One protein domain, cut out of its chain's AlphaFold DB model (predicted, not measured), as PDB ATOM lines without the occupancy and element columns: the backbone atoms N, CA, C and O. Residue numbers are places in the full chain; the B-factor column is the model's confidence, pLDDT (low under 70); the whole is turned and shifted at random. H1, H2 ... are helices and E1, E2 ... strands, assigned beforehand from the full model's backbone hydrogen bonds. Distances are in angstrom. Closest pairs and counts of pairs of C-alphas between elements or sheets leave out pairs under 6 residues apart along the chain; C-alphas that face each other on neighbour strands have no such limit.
ATOM      1  N   GLN A   4     284.438 247.356 223.669       93.19
ATOM      2  CA  GLN A   4     284.312 245.938 223.341       93.19
ATOM      3  C   GLN A   4     282.968 245.652 222.669       93.19
ATOM      4  O   GLN A   4     281.945 246.195 223.088       93.19
ATOM      5  N   TYR A   5     282.992 244.805 221.644       94.69
ATOM      6  CA  TYR A   5     281.813 244.249 220.981       94.69
ATOM      7  C   TYR A   5     282.049 242.777 220.657       94.69
ATOM      8  O   TYR A   5     283.180 242.394 220.363       94.69
ATOM      9  N   THR A   6     280.989 241.973 220.620       94.62
ATOM     10  CA  THR A   6     281.029 240.738 219.824       94.62
ATOM     11  C   THR A   6     281.034 241.084 218.332       94.62
ATOM     12  O   THR A   6     280.656 242.193 217.937       94.62
ATOM     13  N   ALA A   7     281.460 240.150 217.478       94.94
ATOM     14  CA  ALA A   7     281.436 240.360 216.028       94.94
ATOM     15  C   ALA A   7     280.016 240.701 215.527       94.94
ATOM     16  O   ALA A   7     279.829 241.664 214.780       94.94
ATOM     17  N   ILE A   8     279.010 239.967 216.015       94.50
ATOM     18  CA  ILE A   8     277.595 240.142 215.662       94.50
ATOM     19  C   ILE A   8     277.046 241.488 216.148       94.50
ATOM     20  O   ILE A   8     276.365 242.188 215.392       94.50
ATOM     21  N   ASP A   9     277.375 241.904 217.371       95.38
ATOM     22  CA  ASP A   9     276.922 243.197 217.892       95.38
ATOM     23  C   ASP A   9     277.551 244.365 217.138       95.38
ATOM     24  O   ASP A   9     276.887 245.372 216.870       95.38
ATOM     25  N   PHE A  10     278.827 244.237 216.759       96.44
ATOM     26  CA  PHE A  10     279.483 245.257 215.956       96.44
ATOM     27  C   PHE A  10     278.826 245.382 214.578       96.44
ATOM     28  O   PHE A  10     278.475 246.493 214.178       96.44
ATOM     29  N   LEU A  11     278.567 244.265 213.892       97.06
ATOM     30  CA  LEU A  11     277.853 244.250 212.610       97.06
ATOM     31  C   LEU A  11     276.442 244.835 212.722       97.06
ATOM     32  O   LEU A  11     276.041 245.647 211.888       97.06
ATOM     33  N   THR A  12     275.709 244.486 213.780       95.88
ATOM     34  CA  THR A  12     274.365 245.014 214.049       95.88
ATOM     35  C   THR A  12     274.401 246.525 214.269       95.88
ATOM     36  O   THR A  12     273.573 247.271 213.744       95.88
ATOM     37  N   LYS A  13     275.403 247.022 214.998       95.31
ATOM     38  CA  LYS A  13     275.595 248.460 215.187       95.31
ATOM     39  C   LYS A  13     275.921 249.178 213.876       95.31
ATOM     40  O   LYS A  13     275.425 250.287 213.651       95.31
ATOM     41  N   LEU A  14     276.736 248.565 213.015       96.62
ATOM     42  CA  LEU A  14     277.051 249.095 211.689       96.62
ATOM     43  C   LEU A  14     275.805 249.132 210.799       96.62
ATOM     44  O   LEU A  14     275.537 250.171 210.196       96.62
ATOM     45  N   SER A  15     275.006 248.063 210.754       94.25
ATOM     46  CA  SER A  15     273.798 247.998 209.918       94.25
ATOM     47  C   SER A  15     272.749 249.037 210.322       94.25
ATOM     48  O   SER A  15     272.202 249.732 209.466       94.25
ATOM     49  N   GLN A  16     272.561 249.256 211.626       95.50
ATOM     50  CA  GLN A  16     271.684 250.306 212.160       95.50
ATOM     51  C   GLN A  16     272.175 251.731 211.853       95.50
ATOM     52  O   GLN A  16     271.399 252.684 211.923       95.50
ATOM     53  N   SER A  17     273.453 251.885 211.500       93.38
ATOM     54  CA  SER A  17     274.115 253.173 211.270       93.38
ATOM     55  C   SER A  17     274.508 253.383 209.803       93.38
ATOM     56  O   SER A  17     275.450 254.126 209.524       93.38
ATOM     57  N   ASN A  18     273.819 252.731 208.856       94.69
ATOM     58  CA  ASN A  18     274.124 252.800 207.419       94.69
ATOM     59  C   ASN A  18     275.602 252.477 207.111       94.69
ATOM     60  O   ASN A  18     276.277 253.200 206.372       94.69
ATOM     61  N   TYR A  19     276.110 251.435 207.772       96.44
ATOM     62  CA  TYR A  19     277.491 250.954 207.710       96.44
ATOM     63  C   TYR A  19     278.530 252.006 208.092       96.44
ATOM     64  O   TYR A  19     279.635 252.048 207.560       96.44
ATOM     65  N   THR A  20     278.188 252.873 209.047       95.44
ATOM     66  CA  THR A  20     279.123 253.853 209.605       95.44
ATOM     67  C   THR A  20     279.393 253.619 211.083       95.44
ATOM     68  O   THR A  20     278.526 253.188 211.839       95.44
ATOM     69  N   TYR A  21     280.605 253.961 211.513       95.00
ATOM     70  CA  TYR A  21     280.986 253.993 212.918       95.00
ATOM     71  C   TYR A  21     281.680 255.309 213.240       95.00
ATOM     72  O   TYR A  21     282.621 255.706 212.552       95.00
ATOM     73  N   THR A  22     281.218 255.993 214.288       92.19
ATOM     74  CA  THR A  22     281.802 257.261 214.740       92.19
ATOM     75  C   THR A  22     282.457 257.090 216.097       92.19
ATOM     76  O   THR A  22     281.804 256.670 217.053       92.19
ATOM     77  N   ASN A  23     283.732 257.461 216.199       90.19
ATOM     78  CA  ASN A  23     284.498 257.385 217.433       90.19
ATOM     79  C   ASN A  23     285.229 258.693 217.747       90.19
ATOM     80  O   ASN A  23     285.643 259.446 216.862       90.19
ATOM     81  N   ALA A  24     285.402 258.944 219.043       86.94
ATOM     82  CA  ALA A  24     286.242 260.024 219.527       86.94
ATOM     83  C   ALA A  24     287.710 259.582 219.526       86.94
ATOM     84  O   ALA A  24     288.044 258.490 219.985       86.94
ATOM     85  N   TYR A 203     281.994 251.845 206.008       96.06
ATOM     86  CA  TYR A 203     282.250 250.565 205.374       96.06
ATOM     87  C   TYR A 203     281.351 250.437 204.150       96.06
ATOM     88  O   TYR A 203     280.236 250.982 204.132       96.06
ATOM     89  N   ASP A 204     281.840 249.774 203.114       94.62
ATOM     90  CA  ASP A 204     281.004 249.432 201.969       94.62
ATOM     91  C   ASP A 204     280.221 248.128 202.204       94.62
ATOM     92  O   ASP A 204     280.391 247.429 203.204       94.62
ATOM     93  N   ASN A 205     279.278 247.834 201.307       94.56
ATOM     94  CA  ASN A 205     278.409 246.668 201.457       94.56
ATOM     95  C   ASN A 205     279.172 245.345 201.314       94.56
ATOM     96  O   ASN A 205     278.749 244.349 201.900       94.56
ATOM     97  N   ASP A 206     280.255 245.325 200.538       95.50
ATOM     98  CA  ASP A 206     281.021 244.116 200.253       95.50
ATOM     99  C   ASP A 206     281.884 243.751 201.463       95.50
ATOM    100  O   ASP A 206     281.846 242.606 201.914       95.50
ATOM    101  N   GLU A 207     282.537 244.737 202.088       95.81
ATOM    102  CA  GLU A 207     283.225 244.592 203.376       95.81
ATOM    103  C   GLU A 207     282.275 244.063 204.458       95.81
ATOM    104  O   GLU A 207     282.606 243.128 205.190       95.81
ATOM    105  N   ILE A 208     281.066 244.627 204.552       97.12
ATOM    106  CA  ILE A 208     280.068 244.183 205.532       97.12
ATOM    107  C   ILE A 208     279.610 242.756 205.243       97.12
ATOM    108  O   ILE A 208     279.487 241.963 206.176       97.12
ATOM    109  N   THR A 209     279.366 242.409 203.981       96.75
ATOM    110  CA  THR A 209     278.899 241.069 203.600       96.75
ATOM    111  C   THR A 209     279.976 240.021 203.857       96.75
ATOM    112  O   THR A 209     279.686 238.974 204.439       96.75
ATOM    113  N   LEU A 210     281.227 240.312 203.501       97.62
ATOM    114  CA  LEU A 210     282.359 239.426 203.748       97.62
ATOM    115  C   LEU A 210     282.598 239.233 205.253       97.62
ATOM    116  O   LEU A 210     282.686 238.100 205.724       97.62
ATOM    117  N   ALA A 211     282.611 240.316 206.036       97.75
ATOM    118  CA  ALA A 211     282.763 240.227 207.486       97.75
ATOM    119  C   ALA A 211     281.593 239.490 208.156       97.75
ATOM    120  O   ALA A 211     281.808 238.683 209.057       97.75
ATOM    121  N   SER A 212     280.361 239.719 207.691       97.88
ATOM    122  CA  SER A 212     279.178 238.986 208.165       97.88
ATOM    123  C   SER A 212     279.277 237.499 207.856       97.88
ATOM    124  O   SER A 212     278.902 236.682 208.688       97.88
ATOM    125  N   SER A 213     279.836 237.147 206.699       98.12
ATOM    126  CA  SER A 213     280.065 235.756 206.314       98.12
ATOM    127  C   SER A 213     281.095 235.090 207.230       98.12
ATOM    128  O   SER A 213     280.841 234.005 207.736       98.12
ATOM    129  N   PHE A 214     282.213 235.756 207.542       98.31
ATOM    130  CA  PHE A 214     283.167 235.226 208.521       98.31
ATOM    131  C   PHE A 214     282.555 235.075 209.919       98.31
ATOM    132  O   PHE A 214     282.737 234.039 210.552       98.31
ATOM    133  N   ALA A 215     281.816 236.080 210.397       97.81
ATOM    134  CA  ALA A 215     281.169 236.013 211.705       97.81
ATOM    135  C   ALA A 215     280.146 234.868 211.779       97.81
ATOM    136  O   ALA A 215     280.147 234.122 212.754       97.81
ATOM    137  N   LEU A 216     279.327 234.702 210.735       98.00
ATOM    138  CA  LEU A 216     278.331 233.637 210.654       98.00
ATOM    139  C   LEU A 216     278.992 232.256 210.597       98.00
ATOM    140  O   LEU A 216     278.636 231.399 211.391       98.00
ATOM    141  N   ALA A 217     279.985 232.059 209.723       97.88
ATOM    142  CA  ALA A 217     280.690 230.782 209.600       97.88
ATOM    143  C   ALA A 217     281.356 230.356 210.918       97.88
ATOM    144  O   ALA A 217     281.333 229.179 211.269       97.88
ATOM    145  N   LYS A 218     281.932 231.308 211.664       97.19
ATOM    146  CA  LYS A 218     282.485 231.041 212.994       97.19
ATOM    147  C   LYS A 218     281.405 230.593 213.974       97.19
ATOM    148  O   LYS A 218     281.599 229.597 214.663       97.19
ATOM    149  N   GLU A 219     280.317 231.353 214.069       95.56
ATOM    150  CA  GLU A 219     279.265 231.100 215.057       95.56
ATOM    151  C   GLU A 219     278.614 229.737 214.825       95.56
ATOM    152  O   GLU A 219     278.560 228.919 215.739       95.56
ATOM    153  N   THR A 220     278.241 229.448 213.577       96.75
ATOM    154  CA  THR A 220     277.617 228.171 213.218       96.75
ATOM    155  C   THR A 220     278.579 227.009 213.454       96.75
ATOM    156  O   THR A 220     278.196 225.988 214.012       96.75
ATOM    157  N   THR A 221     279.870 227.164 213.135       97.00
ATOM    158  CA  THR A 221     280.878 226.122 213.406       97.00
ATOM    159  C   THR A 221     281.070 225.868 214.902       97.00
ATOM    160  O   THR A 221     281.273 224.725 215.308       97.00
ATOM    161  N   ASN A 222     280.982 226.905 215.738       95.38
ATOM    162  CA  ASN A 222     281.041 226.745 217.189       95.38
ATOM    163  C   ASN A 222     279.810 226.005 217.728       95.38
ATOM    164  O   ASN A 222     279.973 225.122 218.569       95.38
ATOM    165  N   ILE A 223     278.607 226.319 217.231       95.19
ATOM    166  CA  ILE A 223     277.371 225.610 217.602       95.19
ATOM    167  C   ILE A 223     277.457 224.139 217.179       95.19
ATOM    168  O   ILE A 223     277.243 223.249 218.002       95.19
ATOM    169  N   LEU A 224     277.897 223.866 215.947       96.62
ATOM    170  CA  LEU A 224     278.165 222.501 215.482       96.62
ATOM    171  C   LEU A 224     279.180 221.786 216.387       96.62
ATOM    172  O   LEU A 224     278.994 220.618 216.709       96.62
ATOM    173  N   GLY A 225     280.208 222.495 216.864       96.50
ATOM    174  CA  GLY A 225     281.173 221.995 217.846       96.50
ATOM    175  C   GLY A 225     280.549 221.571 219.189       96.50
ATOM    176  O   GLY A 225     280.916 220.549 219.782       96.50
ATOM    177  N   LEU A 226     279.576 222.345 219.679       93.69
ATOM    178  CA  LEU A 226     278.817 222.009 220.888       93.69
ATOM    179  C   LEU A 226     277.965 220.753 220.662       93.69
ATOM    180  O   LEU A 226     278.018 219.824 221.471       93.69
ATOM    181  N   CYS A 227     277.254 220.682 219.536       94.94
ATOM    182  CA  CYS A 227     276.469 219.509 219.147       94.94
ATOM    183  C   CYS A 227     277.344 218.264 218.936       94.94
ATOM    184  O   CYS A 227     276.950 217.159 219.309       94.94
ATOM    185  N   GLY A 228     278.552 218.420 218.393       94.94
ATOM    186  CA  GLY A 228     279.492 217.314 218.201       94.94
ATOM    187  C   GLY A 228     280.017 216.756 219.515       94.94
ATOM    188  O   GLY A 228     280.146 215.542 219.643       94.94
ATOM    189  N   SER A 229     280.210 217.608 220.524       92.50
ATOM    190  CA  SER A 229     280.532 217.152 221.883       92.50
ATOM    191  C   SER A 229     279.392 216.310 222.484       92.50
ATOM    192  O   SER A 229     279.653 215.280 223.100       92.50
ATOM    193  N   LEU A 230     278.127 216.689 222.253       92.12
ATOM    194  CA  LEU A 230     276.962 215.901 222.689       92.12
ATOM    195  C   LEU A 230     276.862 214.556 221.954       92.12
ATOM    196  O   LEU A 230     276.547 213.536 222.567       92.12
ATOM    197  N   MET A 231     277.142 214.546 220.649       90.69
ATOM    198  CA  MET A 231     277.160 213.325 219.842       90.69
ATOM    199  C   MET A 231     278.304 212.381 220.239       90.69
ATOM    200  O   MET A 231     278.139 211.171 220.195       90.69
ATOM    201  N   GLU A 232     279.453 212.901 220.667       89.62
ATOM    202  CA  GLU A 232     280.561 212.078 221.165       89.62
ATOM    203  C   GLU A 232     280.231 211.406 222.512       89.62
ATOM    204  O   GLU A 232     280.635 210.271 222.768       89.62
ATOM    205  N   GLU A 233     279.458 212.080 223.368       88.12
ATOM    206  CA  GLU A 233     279.025 211.565 224.675       88.12
ATOM    207  C   GLU A 233     277.874 210.540 224.587       88.12
ATOM    208  O   GLU A 233     277.549 209.888 225.586       88.12
ATOM    209  N   GLY A 234     277.265 210.352 223.410       84.81
ATOM    210  CA  GLY A 234     276.163 209.413 223.218       84.81
ATOM    211  C   GLY A 234     275.414 209.611 221.903       84.81
ATOM    212  O   GLY A 234     275.984 209.513 220.828       84.81
ATOM    213  N   ALA A 235     274.100 209.817 221.977       79.19
ATOM    214  CA  ALA A 235     273.290 210.161 220.812       79.19
ATOM    215  C   ALA A 235     272.918 211.644 220.877       79.19
ATOM    216  O   ALA A 235     272.586 212.146 221.953       79.19
ATOM    217  N   LEU A 236     272.926 212.323 219.728       86.81
ATOM    218  CA  LEU A 236     272.444 213.697 219.624       86.81
ATOM    219  C   LEU A 236     270.940 213.731 219.958       86.81
ATOM    220  O   LEU A 236     270.169 213.026 219.296       86.81
ATOM    221  N   PRO A 237     270.500 214.508 220.965       88.06
ATOM    222  CA  PRO A 237     269.082 214.585 221.295       88.06
ATOM    223  C   PRO A 237     268.271 215.146 220.118       88.06
ATOM    224  O   PRO A 237     268.761 215.980 219.360       88.06
ATOM    225  N   GLU A 238     267.021 214.697 219.972       88.94
ATOM    226  CA  GLU A 238     266.177 215.012 218.804       88.94
ATOM    227  C   GLU A 238     266.004 216.525 218.586       88.94
ATOM    228  O   GLU A 238     266.019 216.994 217.453       88.94
ATOM    229  N   GLU A 239     265.920 217.290 219.675       88.19
ATOM    230  CA  GLU A 239     265.818 218.756 219.670       88.19
ATOM    231  C   GLU A 239     267.029 219.473 219.047       88.19
ATOM    232  O   GLU A 239     266.868 220.581 218.550       88.19
ATOM    233  N   PHE A 240     268.204 218.835 218.994       91.75
ATOM    234  CA  PHE A 240     269.414 219.404 218.388       91.75
ATOM    235  C   PHE A 240     269.616 218.986 216.924       91.75
ATOM    236  O   PHE A 240     270.467 219.548 216.239       91.75
ATOM    237  N   LYS A 241     268.861 218.007 216.400       92.06
ATOM    238  CA  LYS A 241     269.004 217.574 214.993       92.06
ATOM    239  C   LYS A 241     268.592 218.672 214.006       92.06
ATOM    240  O   LYS A 241     269.211 218.824 212.949       92.06
ATOM    241  N   GLU A 242     267.556 219.435 214.357       92.25
ATOM    242  CA  GLU A 242     267.121 220.606 213.589       92.25
ATOM    243  C   GLU A 242     268.201 221.696 213.617       92.25
ATOM    244  O   GLU A 242     268.624 222.138 212.554       92.25
ATOM    245  N   GLU A 243     268.749 222.007 214.797       93.50
ATOM    246  CA  GLU A 243     269.835 222.984 214.974       93.50
ATOM    247  C   GLU A 243     271.078 222.618 214.145       93.50
ATOM    248  O   GLU A 243     271.558 223.424 213.354       93.50
ATOM    249  N   VAL A 244     271.529 221.357 214.186       95.00
ATOM    250  CA  VAL A 244     272.646 220.900 213.337       95.00
ATOM    251  C   VAL A 244     272.352 221.095 211.849       95.00
ATOM    252  O   VAL A 244     273.229 221.513 211.092       95.00
ATOM    253  N   THR A 245     271.130 220.796 211.414       94.56
ATOM    254  CA  THR A 245     270.739 220.965 210.010       94.56
ATOM    255  C   THR A 245     270.750 222.440 209.601       94.56
ATOM    256  O   THR A 245     271.251 222.779 208.525       94.56
ATOM    257  N   GLU A 246     270.226 223.320 210.455       94.88
ATOM    258  CA  GLU A 246     270.208 224.764 210.231       94.88
ATOM    259  C   GLU A 246     271.625 225.344 210.181       94.88
ATOM    260  O   GLU A 246     271.963 226.043 209.221       94.88
ATOM    261  N   ASP A 247     272.488 225.005 211.140       96.56
ATOM    262  CA  ASP A 247     273.851 225.535 211.221       96.56
ATOM    263  C   ASP A 247     274.769 225.032 210.102       96.56
ATOM    264  O   ASP A 247     275.591 225.803 209.597       96.56
ATOM    265  N   LEU A 248     274.603 223.788 209.631       96.81
ATOM    266  CA  LEU A 248     275.287 223.314 208.418       96.81
ATOM    267  C   LEU A 248     274.855 224.138 207.192       96.81
ATOM    268  O   LEU A 248     275.693 224.570 206.396       96.81
ATOM    269  N   GLY A 249     273.554 224.418 207.061       96.38
ATOM    270  CA  GLY A 249     273.016 225.257 205.988       96.38
ATOM    271  C   GLY A 249     273.497 226.712 206.057       96.38
ATOM    272  O   GLY A 249     273.856 227.311 205.033       96.38
ATOM    273  N   LEU A 250     273.556 227.290 207.258       96.94
ATOM    274  CA  LEU A 250     274.069 228.641 207.490       96.94
ATOM    275  C   LEU A 250     275.578 228.723 207.252       96.94
ATOM    276  O   LEU A 250     276.031 229.689 206.633       96.94
ATOM    277  N   PHE A 251     276.346 227.705 207.649       97.75
ATOM    278  CA  PHE A 251     277.774 227.608 207.348       97.75
ATOM    279  C   PHE A 251     278.028 227.613 205.837       97.75
ATOM    280  O   PHE A 251     278.831 228.404 205.344       97.75
ATOM    281  N   ILE A 252     277.285 226.803 205.076       96.62
ATOM    282  CA  ILE A 252     277.367 226.776 203.608       96.62
ATOM    283  C   ILE A 252     276.997 228.135 203.005       96.62
ATOM    284  O   ILE A 252     277.666 228.627 202.094       96.62
ATOM    285  N   THR A 253     275.943 228.768 203.520       96.62
ATOM    286  CA  THR A 253     275.515 230.099 203.070       96.62
ATOM    287  C   THR A 253     276.614 231.134 203.304       96.62
ATOM    288  O   THR A 253     276.918 231.927 202.410       96.62
ATOM    289  N   ALA A 254     277.236 231.111 204.482       97.19
ATOM    290  CA  ALA A 254     278.357 231.970 204.826       97.19
ATOM    291  C   ALA A 254     279.557 231.724 203.900       97.19
ATOM    292  O   ALA A 254     280.082 232.670 203.313       97.19
ATOM    293  N   TYR A 255     279.936 230.461 203.698       96.31
ATOM    294  CA  TYR A 255     281.021 230.065 202.806       96.31
ATOM    295  C   TYR A 255     280.800 230.579 201.376       96.31
ATOM    296  O   TYR A 255     281.632 231.302 200.831       96.31
ATOM    297  N   ASN A 256     279.639 230.283 200.788       95.00
ATOM    298  CA  ASN A 256     279.310 230.667 199.413       95.00
ATOM    299  C   ASN A 256     279.182 232.188 199.231       95.00
ATOM    300  O   ASN A 256     279.400 232.707 198.135       95.00
ATOM    301  N   ASN A 257     278.797 232.921 200.280       94.88
ATOM    302  CA  ASN A 257     278.791 234.380 200.247       94.88
ATOM    303  C   ASN A 257     280.207 234.951 200.298       94.88
ATOM    304  O   ASN A 257     280.500 235.859 199.524       94.88
ATOM    305  N   ALA A 258     281.083 234.408 201.144       94.62
ATOM    306  CA  ALA A 258     282.476 234.831 201.217       94.62
ATOM    307  C   ALA A 258     283.251 234.526 199.918       94.62
ATOM    308  O   ALA A 258     284.021 235.371 199.470       94.62
ATOM    309  N   ASP A 259     282.956 233.410 199.242       92.19
ATOM    310  CA  ASP A 259     283.553 233.002 197.952       92.19
ATOM    311  C   ASP A 259     283.250 233.954 196.779       92.19
ATOM    312  O   ASP A 259     283.759 233.812 195.665       92.19
ATOM    313  N   LYS A 260     282.367 234.936 196.968       90.94
ATOM    314  CA  LYS A 260     282.120 235.994 195.973       90.94
ATOM    315  C   LYS A 260     283.203 237.072 195.991       90.94
ATOM    316  O   LYS A 260     283.237 237.889 195.075       90.94
ATOM    317  N   TYR A 261     284.063 237.072 197.006       90.44
ATOM    318  CA  TYR A 261     285.035 238.121 197.265       90.44
ATOM    319  C   TYR A 261     286.459 237.563 197.232       90.44
ATOM    320  O   TYR A 261     286.746 236.516 197.809       90.44
ATOM    321  N   GLU A 262     287.379 238.284 196.590       83.94
ATOM    322  CA  GLU A 262     288.803 237.948 196.647       83.94
ATOM    323  C   GLU A 262     289.348 238.265 198.049       83.94
ATOM    324  O   GLU A 262     289.503 239.429 198.421       83.94
ATOM    325  N   SER A 263     289.626 237.232 198.847       91.19
ATOM    326  CA  SER A 263     290.174 237.375 200.199       91.19
ATOM    327  C   SER A 263     291.162 236.255 200.521       91.19
ATOM    328  O   SER A 263     290.843 235.074 200.392       91.19
ATOM    329  N   GLU A 264     292.364 236.615 200.982       93.44
ATOM    330  CA  GLU A 264     293.369 235.643 201.444       93.44
ATOM    331  C   GLU A 264     292.871 234.823 202.643       93.44
ATOM    332  O   GLU A 264     293.140 233.623 202.741       93.44
ATOM    333  N   ASP A 265     292.105 235.448 203.538       94.12
ATOM    334  CA  ASP A 265     291.514 234.754 204.682       94.12
ATOM    335  C   ASP A 265     290.397 233.802 204.219       94.12
ATOM    336  O   ASP A 265     290.276 232.698 204.744       94.12
ATOM    337  N   PHE A 266     289.638 234.159 203.174       94.50
ATOM    338  CA  PHE A 266     288.684 233.220 202.576       94.50
ATOM    339  C   PHE A 266     289.391 232.058 201.864       94.50
ATOM    340  O   PHE A 266     288.969 230.916 202.008       94.50
ATOM    341  N   ASN A 267     290.503 232.303 201.165       94.50
ATOM    342  CA  ASN A 267     291.300 231.223 200.572       94.50
ATOM    343  C   ASN A 267     291.787 230.230 201.637       94.50
ATOM    344  O   ASN A 267     291.814 229.029 201.389       94.50
ATOM    345  N   THR A 268     292.111 230.719 202.838       96.19
ATOM    346  CA  THR A 268     292.465 229.861 203.976       96.19
ATOM    347  C   THR A 268     291.266 229.026 204.437       96.19
ATOM    348  O   THR A 268     291.397 227.812 204.582       96.19
ATOM    349  N   LEU A 269     290.085 229.641 204.596       96.00
ATOM    350  CA  LEU A 269     288.836 228.933 204.911       96.00
ATOM    351  C   LEU A 269     288.520 227.850 203.866       96.00
ATOM    352  O   LEU A 269     288.187 226.721 204.216       96.00
ATOM    353  N   LYS A 270     288.678 228.179 202.584       94.88
ATOM    354  CA  LYS A 270     288.509 227.254 201.463       94.88
ATOM    355  C   LYS A 270     289.436 226.050 201.569       94.88
ATOM    356  O   LYS A 270     288.950 224.927 201.517       94.88
ATOM    357  N   THR A 271     290.734 226.265 201.783       95.62
ATOM    358  CA  THR A 271     291.696 225.167 201.956       95.62
ATOM    359  C   THR A 271     291.333 224.272 203.141       95.62
ATOM    360  O   THR A 271     291.333 223.056 202.984       95.62
ATOM    361  N   LEU A 272     290.949 224.844 204.290       96.75
ATOM    362  CA  LEU A 272     290.534 224.062 205.464       96.75
ATOM    363  C   LEU A 272     289.352 223.134 205.157       96.75
ATOM    364  O   LEU A 272     289.327 221.989 205.608       96.75
ATOM    365  N   CYS A 273     288.378 223.612 204.381       96.50
ATOM    366  CA  CYS A 273     287.235 222.804 203.978       96.50
ATOM    367  C   CYS A 273     287.600 221.770 202.900       96.50
ATOM    368  O   CYS A 273     287.171 220.625 202.986       96.50
ATOM    369  N   GLU A 274     288.407 222.131 201.900       94.44
ATOM    370  CA  GLU A 274     288.846 221.205 200.844       94.44
ATOM    371  C   GLU A 274     289.703 220.054 201.408       94.44
ATOM    372  O   GLU A 274     289.534 218.903 201.011       94.44
ATOM    373  N   GLU A 275     290.555 220.314 202.405       96.50
ATOM    374  CA  GLU A 275     291.332 219.279 203.109       96.50
ATOM    375  C   GLU A 275     290.458 218.265 203.869       96.50
ATOM    376  O   GLU A 275     290.921 217.171 204.200       96.50
ATOM    377  N   LYS A 276     289.195 218.617 204.135       96.69
ATOM    378  CA  LYS A 276     288.197 217.792 204.828       96.69
ATOM    379  C   LYS A 276     287.035 217.372 203.932       96.69
ATOM    380  O   LYS A 276     286.010 216.926 204.435       96.69
ATOM    381  N   GLU A 277     287.187 217.468 202.611       95.62
ATOM    382  CA  GLU A 277     286.124 217.184 201.637       95.62
ATOM    383  C   GLU A 277     285.480 215.799 201.830       95.62
ATOM    384  O   GLU A 277     284.261 215.661 201.741       95.62
ATOM    385  N   THR A 278     286.275 214.771 202.146       95.62
ATOM    386  CA  THR A 278     285.758 213.401 202.313       95.62
ATOM    387  C   THR A 278     284.888 213.263 203.564       95.62
ATOM    388  O   THR A 278     283.829 212.638 203.511       95.62
ATOM    389  N   GLU A 279     285.311 213.828 204.694       96.62
ATOM    390  CA  GLU A 279     284.518 213.858 205.922       96.62
ATOM    391  C   GLU A 279     283.292 214.768 205.781       96.62
ATOM    392  O   GLU A 279     282.199 214.383 206.194       96.62
ATOM    393  N   LEU A 280     283.444 215.931 205.138       97.00
ATOM    394  CA  LEU A 280     282.350 216.863 204.867       97.00
ATOM    395  C   LEU A 280     281.241 216.203 204.032       97.00
ATOM    396  O   LEU A 280     280.063 216.323 204.368       97.00
ATOM    397  N   ALA A 281     281.599 215.401 203.025       96.31
ATOM    398  CA  ALA A 281     280.631 214.670 202.205       96.31
ATOM    399  C   ALA A 281     279.789 213.665 203.013       96.31
ATOM    400  O   ALA A 281     278.605 213.459 202.720       96.31
ATOM    401  N   LYS A 282     280.373 213.054 204.052       96.75
ATOM    402  CA  LYS A 282     279.665 212.119 204.943       96.75
ATOM    403  C   LYS A 282     278.663 212.822 205.850       96.75
ATOM    404  O   LYS A 282     277.622 212.243 206.138       96.75
ATOM    405  N   VAL A 283     278.925 214.078 206.220       96.12
ATOM    406  CA  VAL A 283     277.967 214.924 206.955       96.12
ATOM    407  C   VAL A 283     277.019 215.708 206.042       96.12
ATOM    408  O   VAL A 283     276.255 216.545 206.511       96.12
ATOM    409  N   GLY A 284     277.039 215.424 204.737       94.62
ATOM    410  CA  GLY A 284     276.107 216.005 203.772       94.62
ATOM    411  C   GLY A 284     276.583 217.279 203.084       94.62
ATOM    412  O   GLY A 284     275.820 217.846 202.315       94.62
ATOM    413  N   ILE A 285     277.821 217.728 203.294       96.75
ATOM    414  CA  ILE A 285     278.379 218.896 202.600       96.75
ATOM    415  C   ILE A 285     279.198 218.432 201.395       96.75
ATOM    416  O   ILE A 285     280.205 217.746 201.553       96.75
ATOM    417  N   SER A 286     278.813 218.831 200.183       94.62
ATOM    418  CA  SER A 286     279.565 218.518 198.959       94.62
ATOM    419  C   SER A 286     279.951 219.772 198.177       94.62
ATOM    420  O   SER A 286     279.251 220.784 198.217       94.62
ATOM    421  N   PHE A 287     281.082 219.707 197.468       93.19
ATOM    422  CA  PHE A 287     281.528 220.765 196.564       93.19
ATOM    423  C   PHE A 287     280.997 220.505 195.153       93.19
ATOM    424  O   PHE A 287     281.267 219.461 194.559       93.19
ATOM    425  N   VAL A 288     280.274 221.475 194.604       90.19
ATOM    426  CA  VAL A 288     279.728 221.437 193.248       90.19
ATOM    427  C   VAL A 288     280.371 222.524 192.417       90.19
ATOM    428  O   VAL A 288     280.356 223.699 192.779       90.19
ATOM    429  N   GLU A 289     280.923 222.115 191.286       87.38
ATOM    430  CA  GLU A 289     281.481 223.015 190.291       87.38
ATOM    431  C   GLU A 289     280.363 223.518 189.370       87.38
ATOM    432  O   GLU A 289     279.604 222.725 188.805       87.38
ATOM    433  N   ASP A 290     280.227 224.837 189.250       80.00
ATOM    434  CA  ASP A 290     279.308 225.441 188.294       80.00
ATOM    435  C   ASP A 290     279.870 225.417 186.859       80.00
ATOM    436  O   ASP A 290     280.978 224.951 186.588       80.00
ATOM    437  N   ALA A 291     279.085 225.919 185.902       76.94
ATOM    438  CA  ALA A 291     279.462 225.931 184.487       76.94
ATOM    439  C   ALA A 291     280.709 226.784 184.175       76.94
ATOM    440  O   ALA A 291     281.261 226.672 183.080       76.94
ATOM    441  N   GLU A 292     281.136 227.637 185.107       77.00
ATOM    442  CA  GLU A 292     282.282 228.541 184.986       77.00
ATOM    443  C   GLU A 292     283.517 228.005 185.733       77.00
ATOM    444  O   GLU A 292     284.571 228.642 185.724       77.00
ATOM    445  N   GLY A 293     283.418 226.811 186.329       75.50
ATOM    446  CA  GLY A 293     284.501 226.169 187.070       75.50
ATOM    447  C   GLY A 293     284.583 226.591 188.541       75.50
ATOM    448  O   GLY A 293     285.573 226.304 189.220       75.50
ATOM    449  N   LYS A 294     283.575 227.307 189.056       80.81
ATOM    450  CA  LYS A 294     283.553 227.776 190.441       80.81
ATOM    451  C   LYS A 294     282.946 226.710 191.349       80.81
ATOM    452  O   LYS A 294     281.810 226.284 191.157       80.81
ATOM    453  N   LYS A 295     283.703 226.289 192.366       84.38
ATOM    454  CA  LYS A 295     283.253 225.323 193.377       84.38
ATOM    455  C   LYS A 295     282.462 226.013 194.486       84.38
ATOM    456  O   LYS A 295     283.032 226.780 195.255       84.38
ATOM    457  N   THR A 296     281.186 225.678 194.606       89.62
ATOM    458  CA  THR A 296     280.300 226.097 195.701       89.62
ATOM    459  C   THR A 296     279.963 224.912 196.593       89.62
ATOM    460  O   THR A 296     280.060 223.766 196.162       89.62
ATOM    461  N   MET A 297     279.583 225.163 197.841       94.56
ATOM    462  CA  MET A 297     279.095 224.109 198.726       94.56
ATOM    463  C   MET A 297     277.579 223.941 198.609       94.56
ATOM    464  O   MET A 297     276.849 224.928 198.483       94.56
ATOM    465  N   GLN A 298     277.110 222.703 198.731       93.56
ATOM    466  CA  GLN A 298     275.696 222.362 198.889       93.56
ATOM    467  C   GLN A 298     275.489 221.413 200.072       93.56
ATOM    468  O   GLN A 298     276.422 220.720 200.482       93.56
ATOM    469  N   TYR A 299     274.258 221.378 200.587       92.94
ATOM    470  CA  TYR A 299     273.847 220.467 201.650       92.94
ATOM    471  C   TYR A 299     272.877 219.410 201.122       92.94
ATOM    472  O   TYR A 299     271.812 219.745 200.603       92.94
ATOM    473  N   ASP A 300     273.224 218.147 201.331       90.56
ATOM    474  CA  ASP A 300     272.379 216.984 201.113       90.56
ATOM    475  C   ASP A 300     272.068 216.353 202.470       90.56
ATOM    476  O   ASP A 300     272.959 215.794 203.113       90.56
ATOM    477  N   ALA A 301     270.803 216.423 202.896       85.75
ATOM    478  CA  ALA A 301     270.373 215.895 204.187       85.75
ATOM    479  C   ALA A 301     270.792 214.426 204.375       85.75
ATOM    480  O   ALA A 301     270.642 213.591 203.474       85.75
ATOM    481  N   LYS A 302     271.303 214.121 205.568       87.31
ATOM    482  CA  LYS A 302     271.752 212.786 205.969       87.31
ATOM    483  C   LYS A 302     270.910 212.245 207.114       87.31
ATOM    484  O   LYS A 302     270.252 212.994 207.831       87.31
ATOM    485  N   ASP A 303     270.939 210.928 207.252       89.12
ATOM    486  CA  ASP A 303     270.372 210.247 208.406       89.12
ATOM    487  C   ASP A 303     271.340 210.386 209.590       89.12
ATOM    488  O   ASP A 303     272.494 209.968 209.506       89.12
ATOM    489  N   PHE A 304     270.879 210.990 210.685       90.00
ATOM    490  CA  PHE A 304     271.674 211.184 211.902       90.00
ATOM    491  C   PHE A 304     272.000 209.866 212.616       90.00
ATOM    492  O   PHE A 304     272.925 209.825 213.431       90.00
ATOM    493  N   ASP A 305     271.251 208.801 212.322       88.56
ATOM    494  CA  ASP A 305     271.477 207.471 212.882       88.56
ATOM    495  C   ASP A 305     272.464 206.640 212.029       88.56
ATOM    496  O   ASP A 305     272.833 205.529 212.420       88.56
ATOM    497  N   ASP A 306     272.936 207.172 210.889       92.50
ATOM    498  CA  ASP A 306     273.973 206.548 210.060       92.50
ATOM    499  C   ASP A 306     275.339 206.576 210.784       92.50
ATOM    500  O   ASP A 306     275.860 207.656 211.089       92.50
ATOM    501  N   PRO A 307     275.980 205.417 211.033       92.50
ATOM    502  CA  PRO A 307     277.303 205.371 211.649       92.50
ATOM    503  C   PRO A 307     278.375 206.151 210.878       92.50
ATOM    504  O   PRO A 307     279.299 206.687 211.494       92.50
ATOM    505  N   ASP A 308     278.293 206.224 209.545       94.69
ATOM    506  CA  ASP A 308     279.254 206.995 208.749       94.69
ATOM    507  C   ASP A 308     279.082 208.503 208.970       94.69
ATOM    508  O   ASP A 308     280.085 209.222 209.044       94.69
ATOM    509  N   PHE A 309     277.838 208.965 209.140       94.88
ATOM    510  CA  PHE A 309     277.532 210.341 209.519       94.88
ATOM    511  C   PHE A 309     278.086 210.649 210.911       94.88
ATOM    512  O   PHE A 309     278.878 211.577 211.051       94.88
ATOM    513  N   GLN A 310     277.732 209.849 211.922       94.31
ATOM    514  CA  GLN A 310     278.118 210.102 213.317       94.31
ATOM    515  C   GLN A 310     279.639 210.163 213.490       94.31
ATOM    516  O   GLN A 310     280.166 211.102 214.087       94.31
ATOM    517  N   ASN A 311     280.364 209.207 212.901       94.62
ATOM    518  CA  ASN A 311     281.825 209.186 212.965       94.62
ATOM    519  C   ASN A 311     282.450 210.407 212.274       94.62
ATOM    520  O   ASN A 311     283.397 210.994 212.795       94.62
ATOM    521  N   ALA A 312     281.947 210.800 211.100       96.94
ATOM    522  CA  ALA A 312     282.454 211.976 210.396       96.94
ATOM    523  C   ALA A 312     282.125 213.276 211.139       96.94
ATOM    524  O   ALA A 312     282.980 214.153 211.242       96.94
ATOM    525  N   TYR A 313     280.922 213.370 211.704       96.44
ATOM    526  CA  TYR A 313     280.474 214.520 212.472       96.44
ATOM    527  C   TYR A 313     281.321 214.714 213.729       96.44
ATOM    528  O   TYR A 313     281.839 215.804 213.938       96.44
ATOM    529  N   VAL A 314     281.568 213.657 214.510       95.75
ATOM    530  CA  VAL A 314     282.465 213.721 215.678       95.75
ATOM    531  C   VAL A 314     283.908 214.040 215.261       95.75
ATOM    532  O   VAL A 314     284.573 214.835 215.913       95.75
ATOM    533  N   ASN A 315     284.403 213.520 214.135       96.06
ATOM    534  CA  ASN A 315     285.751 213.867 213.660       96.06
ATOM    535  C   ASN A 315     285.894 215.342 213.243       96.06
ATOM    536  O   ASN A 315     286.980 215.912 213.358       96.06
ATOM    537  N   LEU A 316     284.827 215.951 212.717       97.69
ATOM    538  CA  LEU A 316     284.822 217.346 212.272       97.69
ATOM    539  C   LEU A 316     284.462 218.321 213.391       97.69
ATOM    540  O   LEU A 316     285.042 219.399 213.466       97.69
ATOM    541  N   PHE A 317     283.527 217.960 214.260       97.25
ATOM    542  CA  PHE A 317     282.883 218.865 215.213       97.25
ATOM    543  C   PHE A 317     282.880 218.332 216.650       97.25
ATOM    544  O   PHE A 317     282.314 218.958 217.535       97.25
ATOM    545  N   GLY A 318     283.500 217.185 216.914       94.12
ATOM    546  CA  GLY A 318     283.622 216.627 218.259       94.12
ATOM    547  C   GLY A 318     284.463 217.489 219.193       94.12
ATOM    548  O   GLY A 318     285.023 218.533 218.818       94.12
ATOM    549  N   LYS A 319     284.575 217.031 220.438       91.94
ATOM    550  CA  LYS A 319     285.315 217.754 221.459       91.94
ATOM    551  C   LYS A 319     286.767 217.929 221.026       91.94
ATOM    552  O   LYS A 319     287.410 217.017 220.517       91.94
ATOM    553  N   ASP A 320     287.290 219.132 221.238       89.69
ATOM    554  CA  ASP A 320     288.658 219.505 220.880       89.69
ATOM    555  C   ASP A 320     289.011 219.465 219.383       89.69
ATOM    556  O   ASP A 320     290.187 219.660 219.072       89.69
ATOM    557  N   SER A 321     288.030 219.330 218.478       95.50
ATOM    558  CA  SER A 321     288.250 219.310 217.027       95.50
ATOM    559  C   SER A 321     289.152 220.450 216.533       95.50
ATOM    560  O   SER A 321     288.851 221.639 216.698       95.50
ATOM    561  N   ASP A 322     290.238 220.073 215.853       96.75
ATOM    562  CA  ASP A 322     291.121 221.014 215.161       96.75
ATOM    563  C   ASP A 322     290.390 221.735 214.025       96.75
ATOM    564  O   ASP A 322     290.696 222.888 213.734       96.75
ATOM    565  N   PHE A 323     289.403 221.090 213.392       97.50
ATOM    566  CA  PHE A 323     288.623 221.714 212.327       97.50
ATOM    567  C   PHE A 323     287.814 222.897 212.871       97.50
ATOM    568  O   PHE A 323     287.948 224.003 212.355       97.50
ATOM    569  N   VAL A 324     287.081 222.712 213.977       97.38
ATOM    570  CA  VAL A 324     286.326 223.799 214.632       97.38
ATOM    571  C   VAL A 324     287.249 224.951 215.024       97.38
ATOM    572  O   VAL A 324     286.979 226.103 214.683       97.38
ATOM    573  N   LYS A 325     288.373 224.643 215.688       96.75
ATOM    574  CA  LYS A 325     289.353 225.650 216.130       96.75
ATOM    575  C   LYS A 325     289.923 226.441 214.949       96.75
ATOM    576  O   LYS A 325     289.903 227.668 214.968       96.75
ATOM    577  N   ASN A 326     290.368 225.752 213.898       97.75
ATOM    578  CA  ASN A 326     290.986 226.390 212.736       97.75
ATOM    579  C   ASN A 326     289.995 227.258 211.951       97.75
ATOM    580  O   ASN A 326     290.359 228.350 211.514       97.75
ATOM    581  N   ILE A 327     288.745 226.809 211.794       97.75
ATOM    582  CA  ILE A 327     287.688 227.609 211.165       97.75
ATOM    583  C   ILE A 327     287.406 228.857 212.006       97.75
ATOM    584  O   ILE A 327     287.419 229.966 211.471       97.75
ATOM    585  N   ALA A 328     287.224 228.708 213.321       95.88
ATOM    586  CA  ALA A 328     286.955 229.831 214.214       95.88
ATOM    587  C   ALA A 328     288.085 230.875 214.199       95.88
ATOM    588  O   ALA A 328     287.812 232.075 214.082       95.88
ATOM    589  N   ASP A 329     289.344 230.437 214.251       96.06
ATOM    590  CA  ASP A 329     290.523 231.307 214.187       96.06
ATOM    591  C   ASP A 329     290.641 232.016 212.832       96.06
ATOM    592  O   ASP A 329     290.850 233.234 212.775       96.06
ATOM    593  N   CYS A 330     290.453 231.277 211.733       96.94
ATOM    594  CA  CYS A 330     290.468 231.822 210.380       96.94
ATOM    595  C   CYS A 330     289.386 232.891 210.197       96.94
ATOM    596  O   CYS A 330     289.662 233.995 209.724       96.94
ATOM    597  N   CYS A 331     288.157 232.601 210.621       97.50
ATOM    598  CA  CYS A 331     287.034 233.523 210.530       97.50
ATOM    599  C   CYS A 331     287.207 234.750 211.438       97.50
ATOM    600  O   CYS A 331     286.915 235.870 211.021       97.50
ATOM    601  N   ASN A 332     287.750 234.586 212.649       95.94
ATOM    602  CA  ASN A 332     288.102 235.707 213.525       95.94
ATOM    603  C   ASN A 332     289.121 236.646 212.874       95.94
ATOM    604  O   ASN A 332     288.987 237.873 212.936       95.94
ATOM    605  N   LYS A 333     290.148 236.075 212.245       96.38
ATOM    606  CA  LYS A 333     291.157 236.839 211.517       96.38
ATOM    607  C   LYS A 333     290.546 237.540 210.304       96.38
ATOM    608  O   LYS A 333     290.730 238.748 210.172       96.38
ATOM    609  N   GLY A 334     289.760 236.824 209.498       97.12
ATOM    610  CA  GLY A 334     289.044 237.372 208.345       97.12
ATOM    611  C   GLY A 334     288.163 238.561 208.725       97.12
ATOM    612  O   GLY A 334     288.307 239.639 208.157       97.12
ATOM    613  N   PHE A 335     287.346 238.431 209.773       97.75
ATOM    614  CA  PHE A 335     286.526 239.530 210.293       97.75
ATOM    615  C   PHE A 335     287.362 240.767 210.660       97.75
ATOM    616  O   PHE A 335     287.047 241.894 210.261       97.75
ATOM    617  N   ASN A 336     288.437 240.565 211.429       96.31
ATOM    618  CA  ASN A 336     289.289 241.656 211.895       96.31
ATOM    619  C   ASN A 336     290.066 242.318 210.752       96.31
ATOM    620  O   ASN A 336     290.240 243.536 210.769       96.31
ATOM    621  N   ASN A 337     290.489 241.551 209.750       96.19
ATOM    622  CA  ASN A 337     291.163 242.077 208.570       96.19
ATOM    623  C   ASN A 337     290.205 242.854 207.665       96.19
ATOM    624  O   ASN A 337     290.585 243.908 207.157       96.19
ATOM    625  N   THR A 338     288.962 242.387 207.515       96.44
ATOM    626  CA  THR A 338     287.946 243.063 206.702       96.44
ATOM    627  C   THR A 338     287.493 244.380 207.338       96.44
ATOM    628  O   THR A 338     287.538 245.415 206.683       96.44
ATOM    629  N   LEU A 339     287.099 244.398 208.620       96.50
ATOM    630  CA  LEU A 339     286.539 245.617 209.238       96.50
ATOM    631  C   LEU A 339     287.559 246.475 209.995       96.50
ATOM    632  O   LEU A 339     287.285 247.636 210.317       96.50
ATOM    633  N   THR A 340     288.743 245.941 210.294       95.31
ATOM    634  CA  THR A 340     289.812 246.610 211.059       95.31
ATOM    635  C   THR A 340     289.314 247.367 212.306       95.31
ATOM    636  O   THR A 340     289.620 248.552 212.485       95.31
ATOM    637  N   PRO A 341     288.534 246.715 213.194       94.38
ATOM    638  CA  PRO A 341     287.845 247.368 214.314       94.38
ATOM    639  C   PRO A 341     288.793 248.144 215.245       94.38
ATOM    640  O   PRO A 341     288.449 249.219 215.746       94.38
ATOM    641  N   GLU A 342     290.037 247.686 215.397       92.38
ATOM    642  CA  GLU A 342     291.069 248.380 216.175       92.38
ATOM    643  C   GLU A 342     291.328 249.821 215.693       92.38
ATOM    644  O   GLU A 342     291.531 250.728 216.506       92.38
ATOM    645  N   LYS A 343     291.230 250.085 214.381       90.12
ATOM    646  CA  LYS A 343     291.459 251.415 213.788       90.12
ATOM    647  C   LYS A 343     290.364 252.411 214.150       90.12
ATOM    648  O   LYS A 343     290.579 253.623 214.053       90.12
ATOM    649  N   VAL A 344     289.205 251.911 214.573       91.50
ATOM    650  CA  VAL A 344     288.082 252.710 215.074       91.50
ATOM    651  C   VAL A 344     287.937 252.625 216.596       91.50
ATOM    652  O   VAL A 344     286.973 253.141 217.158       91.50
ATOM    653  N   GLY A 345     288.932 252.060 217.288       89.75
ATOM    654  CA  GLY A 345     288.952 251.959 218.747       89.75
ATOM    655  C   GLY A 345     287.998 250.904 219.304       89.75
ATOM    656  O   GLY A 345     287.584 251.017 220.461       89.75
ATOM    657  N   VAL A 346     287.652 249.905 218.490       93.75
ATOM    658  CA  VAL A 346     286.847 248.746 218.877       93.75
ATOM    659  C   VAL A 346     287.749 247.529 219.060       93.75
ATOM    660  O   VAL A 346     288.667 247.305 218.277       93.75
ATOM    661  N   SER A 347     287.475 246.740 220.093       93.62
ATOM    662  CA  SER A 347     288.037 245.404 220.285       93.62
ATOM    663  C   SER A 347     286.923 244.382 220.117       93.62
ATOM    664  O   SER A 347     285.877 244.521 220.751       93.62
ATOM    665  N   ILE A 348     287.151 243.362 219.294       94.38
ATOM    666  CA  ILE A 348     286.206 242.254 219.142       94.38
ATOM    667  C   ILE A 348     286.513 241.198 220.199       94.38
ATOM    668  O   ILE A 348     287.680 240.873 220.417       94.38
ATOM    669  N   VAL A 349     285.481 240.721 220.886       91.75
ATOM    670  CA  VAL A 349     285.557 239.680 221.919       91.75
ATOM    671  C   VAL A 349     284.550 238.579 221.610       91.75
ATOM    672  O   VAL A 349     283.542 238.834 220.956       91.75
TER     673      VAL A 349
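What this domain is: This is residues 4 to 24 and 203 to 349 of the 353 residues of an uncharacterized protein of Lachnospiraceae bacterium MD335 (UniProt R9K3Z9). Three long helices lie side by side as a slab, H2 in the middle with H3 and H7 on its two sides, both running opposite to it, and H4 packs on H7. H6 packs on H2 toward one end, with residues 221 to 232 of H2, and H5 packs on H6; the hairpin E2 and E3 packs on H3 and H5, and H1, E1, H8 and E4 gather at the other end of the slab. The 168 printed residues hold eight named helices and four strands, in the order H1 E1 H2 H3 H4 H5 E2 E3 H6 H7 H8 E4; E2 and E3 form an antiparallel sheet, and the class is mostly helix. The whole is compact, with a radius of gyration of the C-alphas of 16.7 A and spans of 55 by 39 by 24 A.

How they stand to each other: Start at residues 4 to 5, a short pairing, parallel, with residues 347 to 348 of E4 (346 to 348). H1 (7 to 16) touches residues 208 to 215 of H2 (205 to 232), C-alphas 7 and 215 being closest at 6.1 A, at a steep tilt of 36 degrees, only just past shallow. E1 (20 to 24) pairs with no named strand; its closest C-alpha to H8 (341 to 344) is that of Asn 23, 6.3 A from Val 344. H2, the hub, forms a helical hairpin with H3 (238 to 258), closest at C-alphas 213 and 254, 4.4 A, opposite ways at a shallow 30 degrees. H4 (264 to 274) touches H7 (322 to 339), closest at C-alphas 265 and 334, 5.1 A. H5 (277 to 282) touches H6 (307 to 317), closest at C-alphas 279 and 312, 5.3 A. In the hairpin E2 (285 to 289) and E3 (295 to 299), N 288 and O 296 are 2.8 A apart, within hydrogen-bond range; C-alpha 297 is 5.8 A from C-alpha 252 of H3. H6 touches H2, closest at C-alphas 317 and 225, 4.4 A, and H7 only at the corner, closest at C-alphas 316 and 323, 5.8 A. H7 touches H2, closest at C-alphas 331 and 214, 4.7 A, opposite ways at a shallow 19 degrees. H3 and H7 are apart. Every O i to N i+4 pair is within hydrogen-bond range in H1, H2, H4, H6 and H7, with 15 of 17 in H3 and 1 of 2 in H5; H8 is too short for one.

Where its parts are: Find C-alpha 7 at (281.436, 240.360, 216.028), where H1 begins. From C-alpha 205 at (278.409, 246.668, 201.457) H2 runs 39.9 A; H3 measures 31.1 A and H7 25.7 A. E4 ends at C-alpha 348, (286.206, 242.254, 219.142).

The domain as a whole: C-alphas 24 and 307 are farthest apart, at 55.9 A. Residues 25 to 202 are not printed, and the gap across this cut is 17.5 A. Of the links printed whole, none is long. Mean pLDDT of the printed part is 93.7; no printed residue is under 70.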